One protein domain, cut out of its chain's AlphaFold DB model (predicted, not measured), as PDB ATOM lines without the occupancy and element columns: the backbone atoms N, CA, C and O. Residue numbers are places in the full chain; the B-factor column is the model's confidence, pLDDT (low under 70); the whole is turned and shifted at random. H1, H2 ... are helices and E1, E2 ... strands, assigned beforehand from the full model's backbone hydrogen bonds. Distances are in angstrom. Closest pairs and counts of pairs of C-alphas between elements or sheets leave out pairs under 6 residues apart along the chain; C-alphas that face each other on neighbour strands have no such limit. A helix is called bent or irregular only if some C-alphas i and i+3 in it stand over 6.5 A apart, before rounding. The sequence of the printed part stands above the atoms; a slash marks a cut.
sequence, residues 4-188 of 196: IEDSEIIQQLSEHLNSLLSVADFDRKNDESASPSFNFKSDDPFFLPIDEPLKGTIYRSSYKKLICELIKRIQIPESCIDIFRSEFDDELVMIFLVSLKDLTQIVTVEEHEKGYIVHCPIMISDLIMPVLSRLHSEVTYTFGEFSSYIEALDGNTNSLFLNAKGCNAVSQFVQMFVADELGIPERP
ATOM      1  N   ILE A   4      51.663   1.033  38.092       83.38
ATOM      2  CA  ILE A   4      50.548   1.587  37.313       83.38
ATOM      3  C   ILE A   4      50.205   0.805  36.033       83.38
ATOM      4  O   ILE A   4      49.279   1.176  35.313       83.38
ATOM      5  N   GLU A   5      50.990  -0.214  35.687       84.50
ATOM      6  CA  GLU A   5      50.728  -1.119  34.560       84.50
ATOM      7  C   GLU A   5      49.991  -2.384  35.013       84.50
ATOM      8  O   GLU A   5      49.482  -3.124  34.172       84.50
ATOM      9  N   ASP A   6      49.907  -2.614  36.325       86.12
ATOM     10  CA  ASP A   6      49.169  -3.723  36.905       86.12
ATOM     11  C   ASP A   6      47.686  -3.357  37.047       86.12
ATOM     12  O   ASP A   6      47.278  -2.570  37.906       86.12
ATOM     13  N   SER A   7      46.859  -3.928  36.171       84.31
ATOM     14  CA  SER A   7      45.425  -3.653  36.154       84.31
ATOM     15  C   SER A   7      44.711  -4.098  37.427       84.31
ATOM     16  O   SER A   7      43.709  -3.482  37.781       84.31
ATOM     17  N   GLU A   8      45.190  -5.151  38.095       86.94
ATOM     18  CA  GLU A   8      44.565  -5.672  39.312       86.94
ATOM     19  C   GLU A   8      44.813  -4.720  40.484       86.94
ATOM     20  O   GLU A   8      43.873  -4.344  41.186       86.94
ATOM     21  N   ILE A   9      46.049  -4.237  40.633       87.19
ATOM     22  CA  ILE A   9      46.397  -3.250  41.665       87.19
ATOM     23  C   ILE A   9      45.615  -1.947  41.456       87.19
ATOM     24  O   ILE A   9      45.044  -1.401  42.402       87.19
ATOM     25  N   ILE A  10      45.542  -1.449  40.216       89.75
ATOM     26  CA  ILE A  10      44.790  -0.226  39.901       89.75
ATOM     27  C   ILE A  10      43.288  -0.405  40.144       89.75
ATOM     28  O   ILE A  10      42.628   0.535  40.595       89.75
ATOM     29  N   GLN A  11      42.745  -1.594  39.883       88.19
ATOM     30  CA  GLN A  11      41.352  -1.915  40.182       88.19
ATOM     31  C   GLN A  11      41.082  -1.872  41.693       88.19
ATOM     32  O   GLN A  11      40.173  -1.163  42.119       88.19
ATOM     33  N   GLN A  12      41.908  -2.535  42.506       87.06
ATOM     34  CA  GLN A  12      41.764  -2.525  43.969       87.06
ATOM     35  C   GLN A  12      41.897  -1.110  44.550       87.06
ATOM     36  O   GLN A  12      41.095  -0.693  45.387       87.06
ATOM     37  N   LEU A  13      42.870  -0.329  44.068       90.69
ATOM     38  CA  LEU A  13      43.023   1.075  44.452       90.69
ATOM     39  C   LEU A  13      41.762   1.884  44.123       90.69
ATOM     40  O   LEU A  13      41.293   2.666  44.949       90.69
ATOM     41  N   SER A  14      41.203   1.673  42.930       89.56
ATOM     42  CA  SER A  14      39.984   2.349  42.477       89.56
ATOM     43  C   SER A  14      38.784   1.977  43.347       89.56
ATOM     44  O   SER A  14      38.015   2.854  43.716       89.56
ATOM     45  N   GLU A  15      38.629   0.715  43.745       88.94
ATOM     46  CA  GLU A  15      37.560   0.269  44.653       88.94
ATOM     47  C   GLU A  15      37.651   0.940  46.028       88.94
ATOM     48  O   GLU A  15      36.649   1.449  46.539       88.94
ATOM     49  N   HIS A  16      38.855   1.024  46.599       88.69
ATOM     50  CA  HIS A  16      39.075   1.748  47.851       88.69
ATOM     51  C   HIS A  16      38.749   3.237  47.722       88.69
ATOM     52  O   HIS A  16      38.101   3.804  48.601       88.69
ATOM     53  N   LEU A  17      39.147   3.869  46.621       88.94
ATOM     54  CA  LEU A  17      38.854   5.275  46.349       88.94
ATOM     55  C   LEU A  17      37.358   5.524  46.094       88.94
ATOM     56  O   LEU A  17      36.810   6.509  46.583       88.94
ATOM     57  N   ASN A  18      36.673   4.611  45.410       88.69
ATOM     58  CA  ASN A  18      35.235   4.682  45.145       88.69
ATOM     59  C   ASN A  18      34.391   4.516  46.409       88.69
ATOM     60  O   ASN A  18      33.305   5.079  46.490       88.69
ATOM     61  N   SER A  19      34.893   3.812  47.430       83.81
ATOM     62  CA  SER A  19      34.220   3.721  48.737       83.81
ATOM     63  C   SER A  19      34.081   5.069  49.461       83.81
ATOM     64  O   SER A  19      33.365   5.175  50.454       83.81
ATOM     65  N   LEU A  20      34.766   6.105  48.967       82.25
ATOM     66  CA  LEU A  20      34.705   7.462  49.496       82.25
ATOM     67  C   LEU A  20      33.525   8.266  48.941       82.25
ATOM     68  O   LEU A  20      33.222   9.319  49.498       82.25
ATOM     69  N   LEU A  21      32.894   7.786  47.867       86.31
ATOM     70  CA  LEU A  21      31.681   8.367  47.309       86.31
ATOM     71  C   LEU A  21      30.520   8.141  48.279       86.31
ATOM     72  O   LEU A  21      30.204   7.001  48.625       86.31
ATOM     73  N   SER A  22      29.874   9.221  48.708       85.12
ATOM     74  CA  SER A  22      28.774   9.162  49.670       85.12
ATOM     75  C   SER A  22      27.455   9.597  49.046       85.12
ATOM     76  O   SER A  22      27.440  10.420  48.140       85.12
ATOM     77  N   VAL A  23      26.330   9.113  49.578       85.44
ATOM     78  CA  VAL A  23      24.980   9.567  49.185       85.44
ATOM     79  C   VAL A  23      24.874  11.098  49.208       85.44
ATOM     80  O   VAL A  23      24.304  11.679  48.292       85.44
ATOM     81  N   ALA A  24      25.480  11.761  50.197       85.62
ATOM     82  CA  ALA A  24      25.441  13.217  50.324       85.62
ATOM     83  C   ALA A  24      26.086  13.952  49.133       85.62
ATOM     84  O   ALA A  24      25.629  15.031  48.756       85.62
ATOM     85  N   ASP A  25      27.121  13.373  48.512       85.50
ATOM     86  CA  ASP A  25      27.749  13.951  47.319       85.50
ATOM     87  C   ASP A  25      26.790  13.922  46.117       85.50
ATOM     88  O   ASP A  25      26.744  14.865  45.325       85.50
ATOM     89  N   PHE A  26      25.986  12.862  46.018       86.56
ATOM     90  CA  PHE A  26      24.992  12.680  44.960       86.56
ATOM     91  C   PHE A  26      23.745  13.529  45.194       86.56
ATOM     92  O   PHE A  26      23.220  14.087  44.235       86.56
ATOM     93  N   ASP A  27      23.320  13.691  46.447       86.81
ATOM     94  CA  ASP A  27      22.186  14.542  46.824       86.81
ATOM     95  C   ASP A  27      22.440  16.002  46.426       86.81
ATOM     96  O   ASP A  27      21.669  16.609  45.684       86.81
ATOM     97  N   ARG A  28      23.621  16.525  46.782       85.81
ATOM     98  CA  ARG A  28      24.050  17.869  46.376       85.81
ATOM     99  C   ARG A  28      24.072  18.033  44.856       85.81
ATOM    100  O   ARG A  28      23.602  19.045  44.337       85.81
ATOM    101  N   LYS A  29      24.610  17.047  44.130       89.44
ATOM    102  CA  LYS A  29      24.666  17.104  42.663       89.44
ATOM    103  C   LYS A  29      23.270  17.034  42.041       89.44
ATOM    104  O   LYS A  29      23.017  17.706  41.043       89.44
ATOM    105  N   ASN A  30      22.364  16.258  42.631       87.38
ATOM    106  CA  ASN A  30      20.973  16.186  42.206       87.38
ATOM    107  C   ASN A  30      20.285  17.555  42.338       87.38
ATOM    108  O   ASN A  30      19.747  18.052  41.347       87.38
ATOM    109  N   ASP A  31      20.400  18.202  43.500       86.31
ATOM    110  CA  ASP A  31      19.854  19.546  43.747       86.31
ATOM    111  C   ASP A  31      20.381  20.584  42.745       86.31
ATOM    112  O   ASP A  31      19.617  21.388  42.199       86.31
ATOM    113  N   GLU A  32      21.682  20.553  42.451       85.94
ATOM    114  CA  GLU A  32      22.292  21.417  41.439       85.94
ATOM    115  C   GLU A  32      21.733  21.138  40.038       85.94
ATOM    116  O   GLU A  32      21.407  22.075  39.303       85.94
ATOM    117  N   SER A  33      21.585  19.860  39.675       85.56
ATOM    118  CA  SER A  33      21.110  19.434  38.354       85.56
ATOM    119  C   SER A  33      19.629  19.739  38.108       85.56
ATOM    120  O   SER A  33      19.224  19.953  36.964       85.56
ATOM    121  N   ALA A  34      18.828  19.824  39.174       86.44
ATOM    122  CA  ALA A  34      17.423  20.220  39.121       86.44
ATOM    123  C   ALA A  34      17.240  21.728  38.861       86.44
ATOM    124  O   ALA A  34      16.129  22.184  38.563       86.44
ATOM    125  N   SER A  35      18.312  22.523  38.955       87.88
ATOM    126  CA  SER A  35      18.262  23.956  38.682       87.88
ATOM    127  C   SER A  35      17.968  24.240  37.198       87.88
ATOM    128  O   SER A  35      18.661  23.724  36.320       87.88
ATOM    129  N   PRO A  36      17.028  25.151  36.872       83.69
ATOM    130  CA  PRO A  36      16.718  25.531  35.488       83.69
ATOM    131  C   PRO A  36      17.901  26.108  34.696       83.69
ATOM    132  O   PRO A  36      17.839  26.195  33.471       83.69
ATOM    133  N   SER A  37      18.955  26.557  35.384       87.06
ATOM    134  CA  SER A  37      20.165  27.107  34.770       87.06
ATOM    135  C   SER A  37      21.288  26.084  34.601       87.06
ATOM    136  O   SER A  37      22.358  26.453  34.116       87.06
ATOM    137  N   PHE A  38      21.096  24.831  35.024       85.19
ATOM    138  CA  PHE A  38      22.143  23.819  34.962       85.19
ATOM    139  C   PHE A  38      22.420  23.407  33.514       85.19
ATOM    140  O   PHE A  38      21.526  22.997  32.771       85.19
ATOM    141  N   ASN A  39      23.680  23.511  33.095       86.38
ATOM    142  CA  ASN A  39      24.107  23.104  31.766       86.38
ATOM    143  C   ASN A  39      24.815  21.751  31.840       86.38
ATOM    144  O   ASN A  39      26.019  21.697  32.040       86.38
ATOM    145  N   PHE A  40      24.099  20.659  31.574       82.81
ATOM    146  CA  PHE A  40      24.654  19.295  31.582       82.81
ATOM    147  C   PHE A  40      25.877  19.079  30.674       82.81
ATOM    148  O   PHE A  40      26.566  18.069  30.799       82.81
ATOM    149  N   LYS A  41      26.142  19.998  29.737       79.25
ATOM    150  CA  LYS A  41      27.278  19.937  28.811       79.25
ATOM    151  C   LYS A  41      28.418  20.884  29.178       79.25
ATOM    152  O   LYS A  41      29.378  20.951  28.414       79.25
ATOM    153  N   SER A  42      28.310  21.667  30.253       91.38
ATOM    154  CA  SER A  42      29.403  22.560  30.634       91.38
ATOM    155  C   SER A  42      30.595  21.767  31.151       91.38
ATOM    156  O   SER A  42      30.436  20.831  31.939       91.38
ATOM    157  N   ASP A  43      31.776  22.181  30.704       93.56
ATOM    158  CA  ASP A  43      33.037  21.821  31.337       93.56
ATOM    159  C   ASP A  43      33.135  22.537  32.688       93.56
ATOM    160  O   ASP A  43      32.801  23.721  32.788       93.56
ATOM    161  N   ASP A  44      33.562  21.805  33.707       94.94
ATOM    162  CA  ASP A  44      33.756  22.285  35.070       94.94
ATOM    163  C   ASP A  44      35.165  21.895  35.541       94.94
ATOM    164  O   ASP A  44      35.364  20.840  36.159       94.94
ATOM    165  N   PRO A  45      36.182  22.684  35.151       95.88
ATOM    166  CA  PRO A  45      37.563  22.351  35.434       95.88
ATOM    167  C   PRO A  45      37.919  22.621  36.894       95.88
ATOM    168  O   PRO A  45      37.627  23.689  37.436       95.88
ATOM    169  N   PHE A  46      38.663  21.702  37.507       96.44
ATOM    170  CA  PHE A  46      39.225  21.894  38.845       96.44
ATOM    171  C   PHE A  46      40.729  21.634  38.884       96.44
ATOM    172  O   PHE A  46      41.317  21.009  37.996       96.44
ATOM    173  N   PHE A  47      41.368  22.166  39.926       96.44
ATOM    174  CA  PHE A  47      42.818  22.235  40.027       96.44
ATOM    175  C   PHE A  47      43.389  21.266  41.062       96.44
ATOM    176  O   PHE A  47      42.913  21.204  42.194       96.44
ATOM    177  N   LEU A  48      44.458  20.566  40.682       97.50
ATOM    178  CA  LEU A  48      45.274  19.718  41.549       97.50
ATOM    179  C   LEU A  48      46.662  20.374  41.716       97.50
ATOM    180  O   LEU A  48      47.534  20.181  40.858       97.50
ATOM    181  N   PRO A  49      46.852  21.216  42.754       96.75
ATOM    182  CA  PRO A  49      48.051  22.032  42.930       96.75
ATOM    183  C   PRO A  49      49.268  21.221  43.382       96.75
ATOM    184  O   PRO A  49      49.210  20.470  44.347       96.75
ATOM    185  N   ILE A  50      50.414  21.457  42.748       96.38
ATOM    186  CA  ILE A  50      51.689  20.844  43.121       96.38
ATOM    187  C   ILE A  50      52.643  21.920  43.629       96.38
ATOM    188  O   ILE A  50      52.867  22.926  42.955       96.38
ATOM    189  N   ASP A  51      53.250  21.674  44.788       91.56
ATOM    190  CA  ASP A  51      54.268  22.560  45.343       91.56
ATOM    191  C   ASP A  51      55.489  22.665  44.415       91.56
ATOM    192  O   ASP A  51      55.993  21.667  43.890       91.56
ATOM    193  N   GLU A  52      55.997  23.889  44.235       88.81
ATOM    194  CA  GLU A  52      57.092  24.202  43.303       88.81
ATOM    195  C   GLU A  52      58.324  23.281  43.416       88.81
ATOM    196  O   GLU A  52      58.804  22.833  42.371       88.81
ATOM    197  N   PRO A  53      58.822  22.922  44.622       89.94
ATOM    198  CA  PRO A  53      59.972  22.024  44.746       89.94
ATOM    199  C   PRO A  53      59.731  20.629  44.152       89.94
ATOM    200  O   PRO A  53      60.662  19.992  43.666       89.94
ATOM    201  N   LEU A  54      58.481  20.156  44.156       93.12
ATOM    202  CA  LEU A  54      58.115  18.800  43.738       93.12
ATOM    203  C   LEU A  54      57.692  18.725  42.274       93.12
ATOM    204  O   LEU A  54      57.752  17.655  41.667       93.12
ATOM    205  N   LYS A  55      57.302  19.857  41.680       93.50
ATOM    206  CA  LYS A  55      56.727  19.941  40.332       93.50
ATOM    207  C   LYS A  55      57.560  19.224  39.274       93.50
ATOM    208  O   LYS A  55      57.038  18.404  38.524       93.50
ATOM    209  N   GLY A  56      58.867  19.486  39.238       92.56
ATOM    210  CA  GLY A  56      59.759  18.873  38.251       92.56
ATOM    211  C   GLY A  56      59.858  17.352  38.389       92.56
ATOM    212  O   GLY A  56      59.985  16.643  37.390       92.56
ATOM    213  N   THR A  57      59.800  16.832  39.611       93.25
ATOM    214  CA  THR A  57      59.823  15.389  39.879       93.25
ATOM    215  C   THR A  57      58.485  14.757  39.518       93.25
ATOM    216  O   THR A  57      58.448  13.795  38.753       93.25
ATOM    217  N   ILE A  58      57.379  15.356  39.960       96.12
ATOM    218  CA  ILE A  58      56.032  14.840  39.715       96.12
ATOM    219  C   ILE A  58      55.683  14.855  38.219       96.12
ATOM    220  O   ILE A  58      55.147  13.868  37.723       96.12
ATOM    221  N   TYR A  59      56.054  15.888  37.457       95.94
ATOM    222  CA  TYR A  59      55.797  15.935  36.006       95.94
ATOM    223  C   TYR A  59      56.588  14.908  35.199       95.94
ATOM    224  O   TYR A  59      56.137  14.484  34.138       95.94
ATOM    225  N   ARG A  60      57.758  14.491  35.692       93.88
ATOM    226  CA  ARG A  60      58.544  13.413  35.073       93.88
ATOM    227  C   ARG A  60      58.073  12.025  35.498       93.88
ATOM    228  O   ARG A  60      58.428  11.050  34.841       93.88
ATOM    229  N   SER A  61      57.299  11.944  36.578       95.19
ATOM    230  CA  SER A  61      56.734  10.694  37.065       95.19
ATOM    231  C   SER A  61      55.556  10.228  36.213       95.19
ATOM    232  O   SER A  61      54.991  10.968  35.402       95.19
ATOM    233  N   SER A  62      55.110   8.999  36.446       95.75
ATOM    234  CA  SER A  62      53.893   8.478  35.827       95.75
ATOM    235  C   SER A  62      52.579   8.926  36.501       95.75
ATOM    236  O   SER A  62      51.508   8.418  36.165       95.75
ATOM    237  N   TYR A  63      52.616   9.924  37.392       96.50
ATOM    238  CA  TYR A  63      51.456  10.348  38.185       96.50
ATOM    239  C   TYR A  63      50.273  10.866  37.350       96.50
ATOM    240  O   TYR A  63      49.131  10.484  37.600       96.50
ATOM    241  N   LYS A  64      50.518  11.640  36.285       96.44
ATOM    242  CA  LYS A  64      49.454  12.045  35.346       96.44
ATOM    243  C   LYS A  64      48.732  10.837  34.742       96.44
ATOM    244  O   LYS A  64      47.509  10.835  34.635       96.44
ATOM    245  N   LYS A  65      49.484   9.793  34.374       95.38
ATOM    246  CA  LYS A  65      48.920   8.546  33.838       95.38
ATOM    247  C   LYS A  65      48.080   7.827  34.897       95.38
ATOM    248  O   LYS A  65      46.997   7.362  34.562       95.38
ATOM    249  N   LEU A  66      48.535   7.790  36.152       95.44
ATOM    250  CA  LEU A  66      47.756   7.247  37.269       95.44
ATOM    251  C   LEU A  66      46.419   7.983  37.438       95.44
ATOM    252  O   LEU A  66      45.383   7.325  37.482       95.44
ATOM    253  N   ILE A  67      46.421   9.323  37.470       95.81
ATOM    254  CA  ILE A  67      45.185  10.121  37.573       95.81
ATOM    255  C   ILE A  67      44.220   9.751  36.440       95.81
ATOM    256  O   ILE A  67      43.064   9.423  36.698       95.81
ATOM    257  N   CYS A  68      44.698   9.748  35.191       95.06
ATOM    258  CA  CYS A  68      43.868   9.409  34.035       95.06
ATOM    259  C   CYS A  68      43.273   7.995  34.120       95.06
ATOM    260  O   CYS A  68      42.135   7.785  33.706       95.06
ATOM    261  N   GLU A  69      44.024   7.015  34.625       92.62
ATOM    262  CA  GLU A  69      43.529   5.642  34.764       92.62
ATOM    263  C   GLU A  69      42.520   5.483  35.901       92.62
ATOM    264  O   GLU A  69      41.565   4.715  35.756       92.62
ATOM    265  N   LEU A  70      42.691   6.219  36.999       93.69
ATOM    266  CA  LEU A  70      41.752   6.203  38.115       93.69
ATOM    267  C   LEU A  70      40.429   6.864  37.751       93.69
ATOM    268  O   LEU A  70      39.384   6.289  38.023       93.69
ATOM    269  N   ILE A  71      40.465   8.012  37.068       94.75
ATOM    270  CA  ILE A  71      39.256   8.723  36.623       94.75
ATOM    271  C   ILE A  71      38.322   7.797  35.838       94.75
ATOM    272  O   ILE A  71      37.133   7.738  36.131       94.75
ATOM    273  N   LYS A  72      38.863   7.012  34.898       92.75
ATOM    274  CA  LYS A  72      38.090   6.061  34.077       92.75
ATOM    275  C   LYS A  72      37.420   4.937  34.874       92.75
ATOM    276  O   LYS A  72      36.600   4.217  34.312       92.75
ATOM    277  N   ARG A  73      37.825   4.732  36.129       92.00
ATOM    278  CA  ARG A  73      37.352   3.673  37.033       92.00
ATOM    279  C   ARG A  73      36.517   4.218  38.187       92.00
ATOM    280  O   ARG A  73      36.118   3.438  39.054       92.00
ATOM    281  N   ILE A  74      36.245   5.524  38.213       91.88
ATOM    282  CA  ILE A  74      35.363   6.105  39.219       91.88
ATOM    283  C   ILE A  74      33.932   5.654  38.944       91.88
ATOM    284  O   ILE A  74      33.375   5.913  37.879       91.88
ATOM    285  N   GLN A  75      33.350   4.965  39.917       91.06
ATOM    286  CA  GLN A  75      32.000   4.419  39.842       91.06
ATOM    287  C   GLN A  75      31.437   4.204  41.246       91.06
ATOM    288  O   GLN A  75      32.191   4.035  42.203       91.06
ATOM    289  N   ILE A  76      30.110   4.141  41.366       87.88
ATOM    290  CA  ILE A  76      29.472   3.666  42.598       87.88
ATOM    291  C   ILE A  76      29.791   2.167  42.749       87.88
ATOM    292  O   ILE A  76      29.526   1.407  41.813       87.88
ATOM    293  N   PRO A  77      30.341   1.712  43.891       85.38
ATOM    294  CA  PRO A  77      30.569   0.288  44.123       85.38
ATOM    295  C   PRO A  77      29.259  -0.505  44.064       85.38
ATOM    296  O   PRO A  77      28.263  -0.092  44.657       85.38
ATOM    297  N   GLU A  78      29.265  -1.674  43.415       85.38
ATOM    298  CA  GLU A  78      28.060  -2.514  43.282       85.38
ATOM    299  C   GLU A  78      27.437  -2.861  44.640       85.38
ATOM    300  O   GLU A  78      26.220  -2.810  44.805       85.38
ATOM    301  N   SER A  79      28.279  -3.127  45.642       84.56
ATOM    302  CA  SER A  79      27.864  -3.407  47.020       84.56
ATOM    303  C   SER A  79      27.176  -2.231  47.720       84.56
ATOM    304  O   SER A  79      26.513  -2.437  48.736       84.56
ATOM    305  N   CYS A  80      27.324  -1.010  47.205       85.00
ATOM    306  CA  CYS A  80      26.722   0.193  47.765       85.00
ATOM    307  C   CYS A  80      25.427   0.597  47.052       85.00
ATOM    308  O   CYS A  80      24.698   1.418  47.599       85.00
ATOM    309  N   ILE A  81      25.099   0.031  45.882       87.00
ATOM    310  CA  ILE A  81      23.934   0.446  45.073       87.00
ATOM    311  C   ILE A  81      22.631   0.406  45.879       87.00
ATOM    312  O   ILE A  81      21.834   1.334  45.796       87.00
ATOM    313  N   ASP A  82      22.425  -0.626  46.699       85.75
ATOM    314  CA  ASP A  82      21.206  -0.748  47.507       85.75
ATOM    315  C   ASP A  82      21.086   0.349  48.580       85.75
ATOM    316  O   ASP A  82      19.974   0.733  48.932       85.75
ATOM    317  N   ILE A  83      22.211   0.900  49.053       86.19
ATOM    318  CA  ILE A  83      22.230   2.070  49.949       86.19
ATOM    319  C   ILE A  83      21.809   3.319  49.172       86.19
ATOM    320  O   ILE A  83      20.997   4.100  49.646       86.19
ATOM    321  N   PHE A  84      22.305   3.505  47.947       85.69
ATOM    322  CA  PHE A  84      21.857   4.624  47.113       85.69
ATOM    323  C   PHE A  84      20.357   4.532  46.796       85.69
ATOM    324  O   PHE A  84      19.666   5.543  46.829       85.69
ATOM    325  N   ARG A  85      19.830   3.323  46.574       87.50
ATOM    326  CA  ARG A  85      18.396   3.072  46.342       87.50
ATOM    327  C   ARG A  85      17.504   3.264  47.568       87.50
ATOM    328  O   ARG A  85      16.290   3.353  47.403       87.50
ATOM    329  N   SER A  86      18.052   3.258  48.786       87.06
ATOM    330  CA  SER A  86      17.250   3.581  49.973       87.06
ATOM    331  C   SER A  86      16.996   5.080  50.099       87.06
ATOM    332  O   SER A  86      15.977   5.468  50.665       87.06
ATOM    333  N   GLU A  87      17.899   5.899  49.554       85.44
ATOM    334  CA  GLU A  87      17.870   7.360  49.672       85.44
ATOM    335  C   GLU A  87      17.338   8.051  48.406       85.44
ATOM    336  O   GLU A  87      16.717   9.108  48.494       85.44
ATOM    337  N   PHE A  88      17.530   7.441  47.235       85.44
ATOM    338  CA  PHE A  88      17.109   7.962  45.934       85.44
ATOM    339  C   PHE A  88      16.161   6.999  45.218       85.44
ATOM    340  O   PHE A  88      16.151   5.797  45.485       85.44
ATOM    341  N   ASP A  89      15.385   7.513  44.259       86.00
ATOM    342  CA  ASP A  89      14.639   6.643  43.353       86.00
ATOM    343  C   ASP A  89      15.580   5.873  42.402       86.00
ATOM    344  O   ASP A  89      16.710   6.276  42.117       86.00
ATOM    345  N   ASP A  90      15.124   4.709  41.929       86.12
ATOM    346  CA  ASP A  90      15.943   3.823  41.089       86.12
ATOM    347  C   ASP A  90      16.318   4.487  39.750       86.12
ATOM    348  O   ASP A  90      17.386   4.219  39.202       86.12
ATOM    349  N   GLU A  91      15.481   5.399  39.245       87.38
ATOM    350  CA  GLU A  91      15.750   6.145  38.013       87.38
ATOM    351  C   GLU A  91      16.963   7.070  38.176       87.38
ATOM    352  O   GLU A  91      17.882   7.030  37.355       87.38
ATOM    353  N   LEU A  92      17.026   7.835  39.266       85.56
ATOM    354  CA  LEU A  92      18.126   8.740  39.577       85.56
ATOM    355  C   LEU A  92      19.430   7.981  39.832       85.56
ATOM    356  O   LEU A  92      20.479   8.363  39.304       85.56
ATOM    357  N   VAL A  93      19.380   6.866  40.569       87.88
ATOM    358  CA  VAL A  93      20.560   6.004  40.771       87.88
ATOM    359  C   VAL A  93      21.096   5.501  39.429       87.88
ATOM    360  O   VAL A  93      22.303   5.557  39.177       87.88
ATOM    361  N   MET A  94      20.213   5.067  38.527       88.00
ATOM    362  CA  MET A  94      20.604   4.620  37.188       88.00
ATOM    363  C   MET A  94      21.181   5.754  36.334       88.00
ATOM    364  O   MET A  94      22.172   5.532  35.634       88.00
ATOM    365  N   ILE A  95      20.627   6.968  36.418       87.75
ATOM    366  CA  ILE A  95      21.180   8.156  35.748       87.75
ATOM    367  C   ILE A  95      22.619   8.393  36.199       87.75
ATOM    368  O   ILE A  95      23.498   8.593  35.358       87.75
ATOM    369  N   PHE A  96      22.886   8.339  37.502       88.94
ATOM    370  CA  PHE A  96      24.223   8.553  38.044       88.94
ATOM    371  C   PHE A  96      25.215   7.452  37.657       88.94
ATOM    372  O   PHE A  96      26.340   7.761  37.261       88.94
ATOM    373  N   LEU A  97      24.801   6.183  37.704       90.12
ATOM    374  CA  LEU A  97      25.625   5.049  37.270       90.12
ATOM    375  C   LEU A  97      26.041   5.176  35.800       90.12
ATOM    376  O   LEU A  97      27.218   5.024  35.469       90.12
ATOM    377  N   VAL A  98      25.087   5.489  34.918       90.75
ATOM    378  CA  VAL A  98      25.353   5.686  33.485       90.75
ATOM    379  C   VAL A  98      26.213   6.929  33.263       90.75
ATOM    380  O   VAL A  98      27.190   6.872  32.519       90.75
ATOM    381  N   SER A  99      25.906   8.029  33.954       90.25
ATOM    382  CA  SER A  99      26.655   9.283  33.835       90.25
ATOM    383  C   SER A  99      28.117   9.109  34.232       90.25
ATOM    384  O   SER A  99      28.992   9.515  33.477       90.25
ATOM    385  N   LEU A 100      28.414   8.469  35.367       91.94
ATOM    386  CA  LEU A 100      29.797   8.198  35.772       91.94
ATOM    387  C   LEU A 100      30.511   7.313  34.751       91.94
ATOM    388  O   LEU A 100      31.616   7.641  34.321       91.94
ATOM    389  N   LYS A 101      29.869   6.232  34.303       91.62
ATOM    390  CA  LYS A 101      30.455   5.309  33.327       91.62
ATOM    391  C   LYS A 101      30.829   5.997  32.014       91.62
ATOM    392  O   LYS A 101      31.927   5.773  31.507       91.62
ATOM    393  N   ASP A 102      29.938   6.821  31.474       92.62
ATOM    394  CA  ASP A 102      30.116   7.419  30.151       92.62
ATOM    395  C   ASP A 102      30.958   8.698  30.212       92.62
ATOM    396  O   ASP A 102      31.848   8.908  29.384       92.62
ATOM    397  N   LEU A 103      30.713   9.557  31.204       93.69
ATOM    398  CA  LEU A 103      31.330  10.880  31.273       93.69
ATOM    399  C   LEU A 103      32.770  10.837  31.791       93.69
ATOM    400  O   LEU A 103      33.567  11.686  31.399       93.69
ATOM    401  N   THR A 104      33.156   9.840  32.594       94.06
ATOM    402  CA  THR A 104      34.568   9.652  32.990       94.06
ATOM    403  C   THR A 104      35.488   9.388  31.796       94.06
ATOM    404  O   THR A 104      36.673   9.713  31.853       94.06
ATOM    405  N   GLN A 105      34.960   8.857  30.686       92.56
ATOM    406  CA  GLN A 105      35.747   8.536  29.488       92.56
ATOM    407  C   GLN A 105      36.181   9.771  28.696       92.56
ATOM    408  O   GLN A 105      37.122   9.691  27.906       92.56
ATOM    409  N   ILE A 106      35.494  10.899  28.882       93.81
ATOM    410  CA  ILE A 106      35.773  12.153  28.170       93.81
ATOM    411  C   ILE A 106      36.540  13.166  29.022       93.81
ATOM    412  O   ILE A 106      36.862  14.245  28.531       93.81
ATOM    413  N   VAL A 107      36.840  12.827  30.278       96.31
ATOM    414  CA  VAL A 107      37.645  13.665  31.171       96.31
ATOM    415  C   VAL A 107      39.083  13.727  30.670       96.31
ATOM    416  O   VAL A 107      39.678  12.705  30.313       96.31
ATOM    417  N   THR A 108      39.668  14.922  30.681       96.69
ATOM    418  CA  THR A 108      41.068  15.138  30.311       96.69
ATOM    419  C   THR A 108      41.854  15.748  31.465       96.69
ATOM    420  O   THR A 108      41.305  16.389  32.360       96.69
ATOM    421  N   VAL A 109      43.168  15.512  31.460       97.94
ATOM    422  CA  VAL A 109      44.094  16.055  32.458       97.94
ATOM    423  C   VAL A 109      45.207  16.796  31.733       97.94
ATOM    424  O   VAL A 109      45.970  16.204  30.961       97.94
ATOM    425  N   GLU A 110      45.314  18.089  31.999       96.94
ATOM    426  CA  GLU A 110      46.285  18.987  31.388       96.94
ATOM    427  C   GLU A 110      47.354  19.407  32.399       96.94
ATOM    428  O   GLU A 110      47.107  19.512  33.599       96.94
ATOM    429  N   GLU A 111      48.576  19.614  31.909       96.19
ATOM    430  CA  GLU A 111      49.650  20.190  32.718       96.19
ATOM    431  C   GLU A 111      49.523  21.709  32.724       96.19
ATOM    432  O   GLU A 111      49.362  22.337  31.681       96.19
ATOM    433  N   HIS A 112      49.640  22.297  33.906       95.38
ATOM    434  CA  HIS A 112      49.594  23.732  34.130       95.38
ATOM    435  C   HIS A 112      50.872  24.191  34.846       95.38
ATOM    436  O   HIS A 112      51.646  23.386  35.355       95.38
ATOM    437  N   GLU A 113      51.132  25.493  34.936       92.12
ATOM    438  CA  GLU A 113      52.344  26.002  35.603       92.12
ATOM    439  C   GLU A 113      52.439  25.628  37.094       92.12
ATOM    440  O   GLU A 113      53.545  25.543  37.626       92.12
ATOM    441  N   LYS A 114      51.299  25.379  37.746       92.56
ATOM    442  CA  LYS A 114      51.169  25.170  39.201       92.56
ATOM    443  C   LYS A 114      50.715  23.754  39.597       92.56
ATOM    444  O   LYS A 114      50.391  23.532  40.757       92.56
ATOM    445  N   GLY A 115      50.531  22.844  38.641       95.50
ATOM    446  CA  GLY A 115      49.913  21.537  38.885       95.50
ATOM    447  C   GLY A 115      49.136  20.993  37.687       95.50
ATOM    448  O   GLY A 115      49.427  21.338  36.544       95.50
ATOM    449  N   TYR A 116      48.122  20.169  37.945       97.81
ATOM    450  CA  TYR A 116      47.249  19.627  36.899       97.81
ATOM    451  C   TYR A 116      45.880  20.304  36.894       97.81
ATOM    452  O   TYR A 116      45.321  20.593  37.953       97.81
ATOM    453  N   ILE A 117      45.324  20.517  35.703       98.00
ATOM    454  CA  ILE A 117      43.916  20.886  35.520       98.00
ATOM    455  C   ILE A 117      43.172  19.642  35.045       98.00
ATOM    456  O   ILE A 117      43.588  19.002  34.077       98.00
ATOM    457  N   VAL A 118      42.088  19.293  35.731       97.94
ATOM    458  CA  VAL A 118      41.186  18.214  35.325       97.94
ATOM    459  C   VAL A 118      39.958  18.852  34.692       97.94
ATOM    460  O   VAL A 118      39.224  19.556  35.378       97.94
ATOM    461  N   HIS A 119      39.753  18.612  33.400       97.38
ATOM    462  CA  HIS A 119      38.576  19.060  32.655       97.38
ATOM    463  C   HIS A 119      37.549  17.941  32.633       97.38
ATOM    464  O   HIS A 119      37.820  16.854  32.115       97.38
ATOM    465  N   CYS A 120      36.380  18.186  33.211       95.38
ATOM    466  CA  CYS A 120      35.337  17.185  33.329       95.38
ATOM    467  C   CYS A 120      33.945  17.813  33.216       95.38
ATOM    468  O   CYS A 120      33.762  18.986  33.539       95.38
ATOM    469  N   PRO A 121      32.934  17.044  32.784       94.31
ATOM    470  CA  PRO A 121      31.563  17.529  32.783       94.31
ATOM    471  C   PRO A 121      31.085  17.884  34.195       94.31
ATOM    472  O   PRO A 121      31.256  17.099  35.131       94.31
ATOM    473  N   ILE A 122      30.375  19.005  34.320       92.00
ATOM    474  CA  ILE A 122      29.800  19.499  35.586       92.00
ATOM    475  C   ILE A 122      28.932  18.466  36.329       92.00
ATOM    476  O   ILE A 122      28.762  18.532  37.546       92.00
ATOM    477  N   MET A 123      28.377  17.492  35.600       91.00
ATOM    478  CA  MET A 123      27.559  16.420  36.167       91.00
ATOM    479  C   MET A 123      28.355  15.507  37.113       91.00
ATOM    480  O   MET A 123      27.781  14.928  38.028       91.00
ATOM    481  N   ILE A 124      29.667  15.367  36.902       91.94
ATOM    482  CA  ILE A 124      30.519  14.428  37.649       91.94
ATOM    483  C   ILE A 124      31.653  15.112  38.419       91.94
ATOM    484  O   ILE A 124      32.324  14.445  39.205       91.94
ATOM    485  N   SER A 125      31.879  16.412  38.213       92.19
ATOM    486  CA  SER A 125      33.010  17.155  38.786       92.19
ATOM    487  C   SER A 125      33.086  17.029  40.307       92.19
ATOM    488  O   SER A 125      34.094  16.579  40.849       92.19
ATOM    489  N   ASP A 126      31.981  17.308  40.994       88.75
ATOM    490  CA  ASP A 126      31.871  17.210  42.452       88.75
ATOM    491  C   ASP A 126      31.962  15.789  43.009       88.75
ATOM    492  O   ASP A 126      32.256  15.622  44.189       88.75
ATOM    493  N   LEU A 127      31.712  14.775  42.180       89.94
ATOM    494  CA  LEU A 127      31.833  13.372  42.577       89.94
ATOM    495  C   LEU A 127      33.292  12.913  42.470       89.94
ATOM    496  O   LEU A 127      33.804  12.204  43.332       89.94
ATOM    497  N   ILE A 128      33.987  13.349  41.419       92.12
ATOM    498  CA  ILE A 128      35.375  12.969  41.141       92.12
ATOM    499  C   ILE A 128      36.358  13.766  41.999       92.12
ATOM    500  O   ILE A 128      37.361  13.217  42.465       92.12
ATOM    501  N   MET A 129      36.094  15.057  42.213       92.12
ATOM    502  CA  MET A 129      37.022  15.970  42.876       92.12
ATOM    503  C   MET A 129      37.449  15.469  44.268       92.12
ATOM    504  O   MET A 129      38.656  15.353  44.477       92.12
ATOM    505  N   PRO A 130      36.554  15.078  45.200       89.12
ATOM    506  CA  PRO A 130      36.966  14.605  46.526       89.12
ATOM    507  C   PRO A 130      37.867  13.366  46.478       89.12
ATOM    508  O   PRO A 130      38.812  13.249  47.266       89.12
ATOM    509  N   VAL A 131      37.590  12.455  45.540       91.06
ATOM    510  CA  VAL A 131      38.365  11.227  45.334       91.06
ATOM    511  C   VAL A 131      39.784  11.569  44.887       91.06
ATOM    512  O   VAL A 131      40.758  11.126  45.501       91.06
ATOM    513  N   LEU A 132      39.912  12.408  43.855       94.69
ATOM    514  CA  LEU A 132      41.216  12.809  43.335       94.69
ATOM    515  C   LEU A 132      41.981  13.694  44.312       94.69
ATOM    516  O   LEU A 132      43.185  13.510  44.451       94.69
ATOM    517  N   SER A 133      41.318  14.615  45.014       92.69
ATOM    518  CA  SER A 133      41.967  15.504  45.978       92.69
ATOM    519  C   SER A 133      42.648  14.729  47.102       92.69
ATOM    520  O   SER A 133      43.780  15.052  47.448       92.69
ATOM    521  N   ARG A 134      42.013  13.676  47.639       90.75
ATOM    522  CA  ARG A 134      42.608  12.848  48.703       90.75
ATOM    523  C   ARG A 134      43.863  12.123  48.232       90.75
ATOM    524  O   ARG A 134      44.908  12.253  48.864       90.75
ATOM    525  N   LEU A 135      43.772  11.425  47.097       94.50
ATOM    526  CA  LEU A 135      44.934  10.774  46.491       94.50
ATOM    527  C   LEU A 135      46.037  11.791  46.191       94.50
ATOM    528  O   LEU A 135      47.209  11.536  46.442       94.50
ATOM    529  N   HIS A 136      45.661  12.941  45.638       96.56
ATOM    530  CA  HIS A 136      46.591  13.981  45.244       96.56
ATOM    531  C   HIS A 136      47.383  14.528  46.421       96.56
ATOM    532  O   HIS A 136      48.608  14.557  46.348       96.56
ATOM    533  N   SER A 137      46.702  14.886  47.509       95.12
ATOM    534  CA  SER A 137      47.357  15.337  48.734       95.12
ATOM    535  C   SER A 137      48.322  14.293  49.289       95.12
ATOM    536  O   SER A 137      49.413  14.643  49.724       95.12
ATOM    537  N   GLU A 138      47.953  13.012  49.258       95.25
ATOM    538  CA  GLU A 138      48.811  11.951  49.782       95.25
ATOM    539  C   GLU A 138      50.038  11.700  48.895       95.25
ATOM    540  O   GLU A 138      51.152  11.551  49.399       95.25
ATOM    541  N   VAL A 139      49.863  11.718  47.571       96.75
ATOM    542  CA  VAL A 139      50.965  11.572  46.610       96.75
ATOM    543  C   VAL A 139      51.946  12.734  46.726       96.75
ATOM    544  O   VAL A 139      53.148  12.492  46.831       96.75
ATOM    545  N   THR A 140      51.474  13.985  46.725       96.94
ATOM    546  CA  THR A 140      52.361  15.157  46.813       96.94
ATOM    547  C   THR A 140      53.090  15.202  48.151       96.94
ATOM    548  O   THR A 140      54.301  15.422  48.167       96.94
ATOM    549  N   TYR A 141      52.399  14.898  49.253       95.69
ATOM    550  CA  TYR A 141      53.011  14.780  50.575       95.69
ATOM    551  C   TYR A 141      54.116  13.714  50.600       95.69
ATOM    552  O   TYR A 141      55.245  14.005  50.993       95.69
ATOM    553  N   THR A 142      53.829  12.510  50.095       95.62
ATOM    554  CA  THR A 142      54.790  11.394  50.083       95.62
ATOM    555  C   THR A 142      55.994  11.694  49.188       95.62
ATOM    556  O   THR A 142      57.130  11.403  49.566       95.62
ATOM    557  N   PHE A 143      55.788  12.332  48.027       96.88
ATOM    558  CA  PHE A 143      56.891  12.829  47.197       96.88
ATOM    559  C   PHE A 143      57.775  13.809  47.968       96.88
ATOM    560  O   PHE A 143      58.999  13.718  47.866       96.88
ATOM    561  N   GLY A 144      57.177  14.722  48.737       95.81
ATOM    562  CA  GLY A 144      57.903  15.668  49.581       95.81
ATOM    563  C   GLY A 144      58.750  14.984  50.645       95.81
ATOM    564  O   GLY A 144      59.953  15.238  50.728       95.81
ATOM    565  N   GLU A 145      58.154  14.069  51.410       94.56
ATOM    566  CA  GLU A 145      58.867  13.331  52.456       94.56
ATOM    567  C   GLU A 145      60.020  12.506  51.882       94.56
ATOM    568  O   GLU A 145      61.161  12.650  52.323       94.56
ATOM    569  N   PHE A 146      59.766  11.691  50.857       95.06
ATOM    570  CA  PHE A 146      60.798  10.809  50.309       95.06
ATOM    571  C   PHE A 146      61.914  11.594  49.622       95.06
ATOM    572  O   PHE A 146      63.084  11.238  49.769       95.06
ATOM    573  N   SER A 147      61.587  12.697  48.938       94.44
ATOM    574  CA  SER A 147      62.609  13.588  48.376       94.44
ATOM    575  C   SER A 147      63.498  14.169  49.476       94.44
ATOM    576  O   SER A 147      64.718  14.158  49.333       94.44
ATOM    577  N   SER A 148      62.924  14.575  50.615       93.44
ATOM    578  CA  SER A 148      63.703  15.097  51.747       93.44
ATOM    579  C   SER A 148      64.653  14.054  52.353       93.44
ATOM    580  O   SER A 148      65.777  14.382  52.737       93.44
ATOM    581  N   TYR A 149      64.252  12.778  52.387       92.94
ATOM    582  CA  TYR A 149      65.114  11.687  52.855       92.94
ATOM    583  C   TYR A 149      66.252  11.386  51.879       92.94
ATOM    584  O   TYR A 149      67.381  11.153  52.308       92.94
ATOM    585  N   ILE A 150      65.974  11.425  50.573       92.75
ATOM    586  CA  ILE A 150      66.996  11.283  49.531       92.75
ATOM    587  C   ILE A 150      68.015  12.423  49.634       92.75
ATOM    588  O   ILE A 150      69.219  12.172  49.594       92.75
ATOM    589  N   GLU A 151      67.553  13.662  49.807       92.94
ATOM    590  CA  GLU A 151      68.416  14.835  49.984       92.94
ATOM    591  C   GLU A 151      69.294  14.724  51.236       92.94
ATOM    592  O   GLU A 151      70.493  14.986  51.166       92.94
ATOM    593  N   ALA A 152      68.737  14.261  52.359       92.12
ATOM    594  CA  ALA A 152      69.487  14.037  53.598       92.12
ATOM    595  C   ALA A 152      70.591  12.966  53.474       92.12
ATOM    596  O   ALA A 152      71.474  12.891  54.328       92.12
ATOM    597  N   LEU A 153      70.543  12.141  52.423       91.00
ATOM    598  CA  LEU A 153      71.521  11.100  52.099       91.00
ATOM    599  C   LEU A 153      72.314  11.426  50.825       91.00
ATOM    600  O   LEU A 153      72.745  10.517  50.110       91.00
ATOM    601  N   ASP A 154      72.487  12.717  50.529       91.50
ATOM    602  CA  ASP A 154      73.265  13.236  49.398       91.50
ATOM    603  C   ASP A 154      72.814  12.678  48.032       91.50
ATOM    604  O   ASP A 154      73.613  12.481  47.114       91.50
ATOM    605  N   GLY A 155      71.518  12.385  47.882       90.00
ATOM    606  CA  GLY A 155      70.938  11.858  46.646       90.00
ATOM    607  C   GLY A 155      71.049  10.340  46.469       90.00
ATOM    608  O   GLY A 155      70.642   9.820  45.429       90.00
ATOM    609  N   ASN A 156      71.596   9.600  47.437       88.62
ATOM    610  CA  ASN A 156      71.809   8.158  47.299       88.62
ATOM    611  C   ASN A 156      70.564   7.339  47.679       88.62
ATOM    612  O   ASN A 156      70.394   6.933  48.830       88.62
ATOM    613  N   THR A 157      69.732   7.013  46.689       90.19
ATOM    614  CA  THR A 157      68.507   6.216  46.889       90.19
ATOM    615  C   THR A 157      68.774   4.783  47.361       90.19
ATOM    616  O   THR A 157      67.944   4.212  48.059       90.19
ATOM    617  N   ASN A 158      69.944   4.202  47.067       89.12
ATOM    618  CA  ASN A 158      70.299   2.844  47.507       89.12
ATOM    619  C   ASN A 158      70.600   2.756  49.012       89.12
ATOM    620  O   ASN A 158      70.664   1.658  49.569       89.12
ATOM    621  N   SER A 159      70.812   3.902  49.670       87.88
ATOM    622  CA  SER A 159      70.911   3.996  51.131       87.88
ATOM    623  C   SER A 159      69.547   3.935  51.818       87.88
ATOM    624  O   SER A 159      69.505   3.868  53.043       87.88
ATOM    625  N   LEU A 160      68.453   3.958  51.057       89.56
ATOM    626  CA  LEU A 160      67.085   3.801  51.535       89.56
ATOM    627  C   LEU A 160      66.546   2.439  51.100       89.56
ATOM    628  O   LEU A 160      67.019   1.853  50.127       89.56
ATOM    629  N   PHE A 161      65.527   1.946  51.790       90.19
ATOM    630  CA  PHE A 161      64.616   0.965  51.217       90.19
ATOM    631  C   PHE A 161      63.218   1.138  51.794       90.19
ATOM    632  O   PHE A 161      63.063   1.478  52.969       90.19
ATOM    633  N   LEU A 162      62.212   0.871  50.969       87.06
ATOM    634  CA  LEU A 162      60.822   0.980  51.381       87.06
ATOM    635  C   LEU A 162      60.386  -0.265  52.163       87.06
ATOM    636  O   LEU A 162      60.454  -1.385  51.659       87.06
ATOM    637  N   ASN A 163      59.855  -0.067  53.367       80.75
ATOM    638  CA  ASN A 163      59.108  -1.072  54.119       80.75
ATOM    639  C   ASN A 163      57.654  -0.619  54.249       80.75
ATOM    640  O   ASN A 163      57.207  -0.251  55.338       80.75
ATOM    641  N   ALA A 164      56.940  -0.632  53.120       70.88
ATOM    642  CA  ALA A 164      55.588  -0.097  52.999       70.88
ATOM    643  C   ALA A 164      54.669  -0.652  54.100       70.88
ATOM    644  O   ALA A 164      54.344  -1.841  54.131       70.88
ATOM    645  N   LYS A 165      54.252   0.230  55.010       75.31
ATOM    646  CA  LYS A 165      53.336  -0.049  56.127       75.31
ATOM    647  C   LYS A 165      52.265   1.032  56.203       75.31
ATOM    648  O   LYS A 165      51.974   1.561  57.277       75.31
ATOM    649  N   GLY A 166      51.711   1.383  55.045       73.69
ATOM    650  CA  GLY A 166      50.581   2.299  54.958       73.69
ATOM    651  C   GLY A 166      49.451   1.858  55.892       73.69
ATOM    652  O   GLY A 166      49.187   0.667  56.053       73.69
ATOM    653  N   CYS A 167      48.784   2.820  56.531       79.12
ATOM    654  CA  CYS A 167      47.687   2.540  57.461       79.12
ATOM    655  C   CYS A 167      46.438   1.970  56.766       79.12
ATOM    656  O   CYS A 167      45.551   1.433  57.427       79.12
ATOM    657  N   ASN A 168      46.374   2.087  55.438       84.25
ATOM    658  CA  ASN A 168      45.359   1.515  54.570       84.25
ATOM    659  C   ASN A 168      45.965   1.192  53.185       84.25
ATOM    660  O   ASN A 168      47.114   1.540  52.899       84.25
ATOM    661  N   ALA A 169      45.175   0.546  52.323       84.88
ATOM    662  CA  ALA A 169      45.605   0.117  50.992       84.88
ATOM    663  C   ALA A 169      45.986   1.279  50.054       84.88
ATOM    664  O   ALA A 169      46.941   1.146  49.292       84.88
ATOM    665  N   VAL A 170      45.294   2.424  50.132       89.62
ATOM    666  CA  VAL A 170      45.619   3.627  49.343       89.62
ATOM    667  C   VAL A 170      46.985   4.160  49.764       89.62
ATOM    668  O   VAL A 170      47.861   4.320  48.921       89.62
ATOM    669  N   SER A 171      47.210   4.328  51.067       90.44
ATOM    670  CA  SER A 171      48.489   4.795  51.608       90.44
ATOM    671  C   SER A 171      49.640   3.860  51.267       90.44
ATOM    672  O   SER A 171      50.722   4.304  50.886       90.44
ATOM    673  N   GLN A 172      49.410   2.549  51.365       90.38
ATOM    674  CA  GLN A 172      50.410   1.556  50.990       90.38
ATOM    675  C   GLN A 172      50.745   1.649  49.497       90.38
ATOM    676  O   GLN A 172      51.923   1.670  49.141       90.38
ATOM    677  N   PHE A 173      49.732   1.761  48.634       92.44
ATOM    678  CA  PHE A 173      49.940   1.957  47.203       92.44
ATOM    679  C   PHE A 173      50.727   3.238  46.919       92.44
ATOM    680  O   PHE A 173      51.687   3.191  46.159       92.44
ATOM    681  N   VAL A 174      50.356   4.370  47.530       94.50
ATOM    682  CA  VAL A 174      51.024   5.659  47.302       94.50
ATOM    683  C   VAL A 174      52.498   5.589  47.695       94.50
ATOM    684  O   VAL A 174      53.347   6.002  46.908       94.50
ATOM    685  N   GLN A 175      52.821   5.011  48.853       93.62
ATOM    686  CA  GLN A 175      54.209   4.810  49.281       93.62
ATOM    687  C   GLN A 175      55.003   3.967  48.278       93.62
ATOM    688  O   GLN A 175      56.112   4.341  47.898       93.62
ATOM    689  N   MET A 176      54.429   2.854  47.813       92.81
ATOM    690  CA  MET A 176      55.063   1.984  46.818       92.81
ATOM    691  C   MET A 176      55.249   2.689  45.472       92.81
ATOM    692  O   MET A 176      56.327   2.630  44.884       92.81
ATOM    693  N   PHE A 177      54.221   3.396  45.006       94.62
ATOM    694  CA  PHE A 177      54.239   4.169  43.769       94.62
ATOM    695  C   PHE A 177      55.314   5.259  43.793       94.62
ATOM    696  O   PHE A 177      56.122   5.350  42.873       94.62
ATOM    697  N   VAL A 178      55.353   6.071  44.851       95.38
ATOM    698  CA  VAL A 178      56.323   7.166  44.963       95.38
ATOM    699  C   VAL A 178      57.747   6.627  45.106       95.38
ATOM    700  O   VAL A 178      58.657   7.171  44.482       95.38
ATOM    701  N   ALA A 179      57.961   5.542  45.859       93.94
ATOM    702  CA  ALA A 179      59.274   4.903  45.943       93.94
ATOM    703  C   ALA A 179      59.775   4.411  44.578       93.94
ATOM    704  O   ALA A 179      60.930   4.672  44.241       93.94
ATOM    705  N   ASP A 180      58.918   3.754  43.788       93.44
ATOM    706  CA  ASP A 180      59.257   3.289  42.434       93.44
ATOM    707  C   ASP A 180      59.639   4.467  41.524       93.44
ATOM    708  O   ASP A 180      60.690   4.452  40.880       93.44
ATOM    709  N   GLU A 181      58.847   5.543  41.530       94.69
ATOM    710  CA  GLU A 181      59.113   6.735  40.712       94.69
ATOM    711  C   GLU A 181      60.382   7.494  41.141       94.69
ATOM    712  O   GLU A 181      61.034   8.123  40.303       94.69
ATOM    713  N   LEU A 182      60.763   7.416  42.418       93.94
ATOM    714  CA  LEU A 182      62.005   7.990  42.949       93.94
ATOM    715  C   LEU A 182      63.206   7.031  42.886       93.94
ATOM    716  O   LEU A 182      64.317   7.432  43.228       93.94
ATOM    717  N   GLY A 183      63.020   5.783  42.449       92.19
ATOM    718  CA  GLY A 183      64.091   4.787  42.368       92.19
ATOM    719  C   GLY A 183      64.607   4.311  43.730       92.19
ATOM    720  O   GLY A 183      65.794   3.997  43.865       92.19
ATOM    721  N   ILE A 184      63.741   4.286  44.745       92.31
ATOM    722  CA  ILE A 184      64.031   3.721  46.065       92.31
ATOM    723  C   ILE A 184      63.765   2.208  46.010       92.31
ATOM    724  O   ILE A 184      62.675   1.793  45.615       92.31
ATOM    725  N   PRO A 185      64.728   1.356  46.398       88.31
ATOM    726  CA  PRO A 185      64.565  -0.088  46.289       88.31
ATOM    727  C   PRO A 185      63.578  -0.644  47.332       88.31
ATOM    728  O   PRO A 185      63.498  -0.176  48.465       88.31
ATOM    729  N   GLU A 186      62.874  -1.721  46.982       84.50
ATOM    730  CA  GLU A 186      61.950  -2.435  47.888       84.50
ATOM    731  C   GLU A 186      62.666  -3.264  48.969       84.50
ATOM    732  O   GLU A 186      62.055  -3.780  49.904       84.50
ATOM    733  N   ARG A 187      63.973  -3.484  48.807       83.25
ATOM    734  CA  ARG A 187      64.795  -4.293  49.710       83.25
ATOM    735  C   ARG A 187      66.127  -3.599  49.954       83.25
ATOM    736  O   ARG A 187      66.634  -2.942  49.044       83.25
ATOM    737  N   PRO A 188      66.729  -3.786  51.138       81.50
ATOM    738  CA  PRO A 188      68.025  -3.198  51.435       81.50
ATOM    739  C   PRO A 188      69.076  -3.705  50.443       81.50
ATOM    740  O   PRO A 188      69.311  -4.909  50.324       81.50
TER     741      PRO A 188
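This is residues 4 to 188 of the 196 residues of the protein "FHA domain-containing protein" of Aliivibrio fischeri (UniProt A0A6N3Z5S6). The long helix H7 runs through an elongated body, between a small three-stranded sheet on one side, with E1 beneath H7, and H8 crossing it on the other; H4 covers the sheet beside H7, and H3 crosses H7. Near residue 125, where H7 begins, H2, H5 and H6 form a loose cluster beyond the sheet, while past residue 152, where H7 stops, residues 153 to 168 turn round and come back to H8, which meets H1. The printed part has 185 residues, with eight named helices and three named strands in the order H1 H2 E1 H3 H4 H5 H6 E2 E3 H7 H8, and its class is mostly helix. The sheet has the order E1, E3, E2 and is antiparallel throughout. The whole is compact, with a radius of gyration of the C-alphas of 18.3 A, and its C-alphas span 59 by 35 by 24 A.

The sheet is made of E1, residues 46 to 49, E2, residues 108 to 112, and E3, residues 115 to 119, which is 13.2 A long. H7, residues 125 to 152, is the longest helix at 39.5 A, from C-alpha 125 at (33.010, 17.155, 38.786) to C-alpha 152 at (69.487, 14.037, 53.598). H3 is residues 52 to 60 and H4 residues 63 to 71. H8, residues 169 to 182, is 19.9 A long and ends at C-alpha 182 at (62.005, 7.990, 42.949). H1, residues 7 to 18, begins at C-alpha 7 at (45.425, -3.653, 36.154). H2 is residues 23 to 33, H5 residues 78 to 87, and H6 residues 90 to 106, 25.1 A long. Three helices are irregular: in H3 C-alphas 53 and 56 are 7.2 A apart, in H5 C-alphas 79 and 82 are 7.2 A apart, and in H7, only just, C-alphas 127 and 130 are 6.6 A apart.

E3 is the inner strand. E1 and E3 are antiparallel, with N 48 and O 116 at 2.9 A; E2 and E3 form a hairpin, with N 112 and O 115 at 2.8 A. H3, H4 and H7 on one face of this sheet make two layers, helices over strands. H7 lies over E1 at a height over the sheet of 6.9 A and runs along the strands, at 6 degrees to E1 on the local plane; the closest C-alphas are those of Leu 48 and His 136, 6.9 A apart. H4 lies over E2, at a height of 9.4 A, on the same face as H7. H7 has a kink of 29 degrees near residue 132 and is the hub, touching H2, H3 and H8. H7 touches H8 with residues 135 to 147 alone, at a steep tilt of 49 degrees, the same way; the closest C-alphas, of Val 139 and Val 174, are 6.0 A apart. H3 and H7 are about perpendicular, at 78 degrees, closest at C-alphas 54 and 144, 6.6 A. H2 touches H7 at C-alphas 25 and 127, 6.3 A. H8 touches H1 at C-alphas 170 and 13, 6.1 A. H1 and H4 only just touch, with 3 pairs of C-alphas within 8 A, closest at Ser 14 and Leu 70, 6.1 A. H5 and H6 only just touch, also with 3 pairs, closest at C-alphas 84 and 93, 6.6 A. H6 and H7 are near each other, and H5 and H7 are apart. In H1, H2, H4 and H8 every O i to N i+4 pair is within hydrogen-bond range, against 2 of 5 in H3, with 4 of 6 O i to N i+3 pairs, 3 of 6 in H5, 11 of 13 in H6 and 22 of 24 in H7.

The two C-alphas farthest apart, those of Pro 36 and Pro 188, are 60.9 A apart. The printed part has no cut. The links from H2 to E1 and from H7 to H8 are long, with 12 and 16 residues. The mean pLDDT of the printed part is 90.4, and no printed residue is under 70.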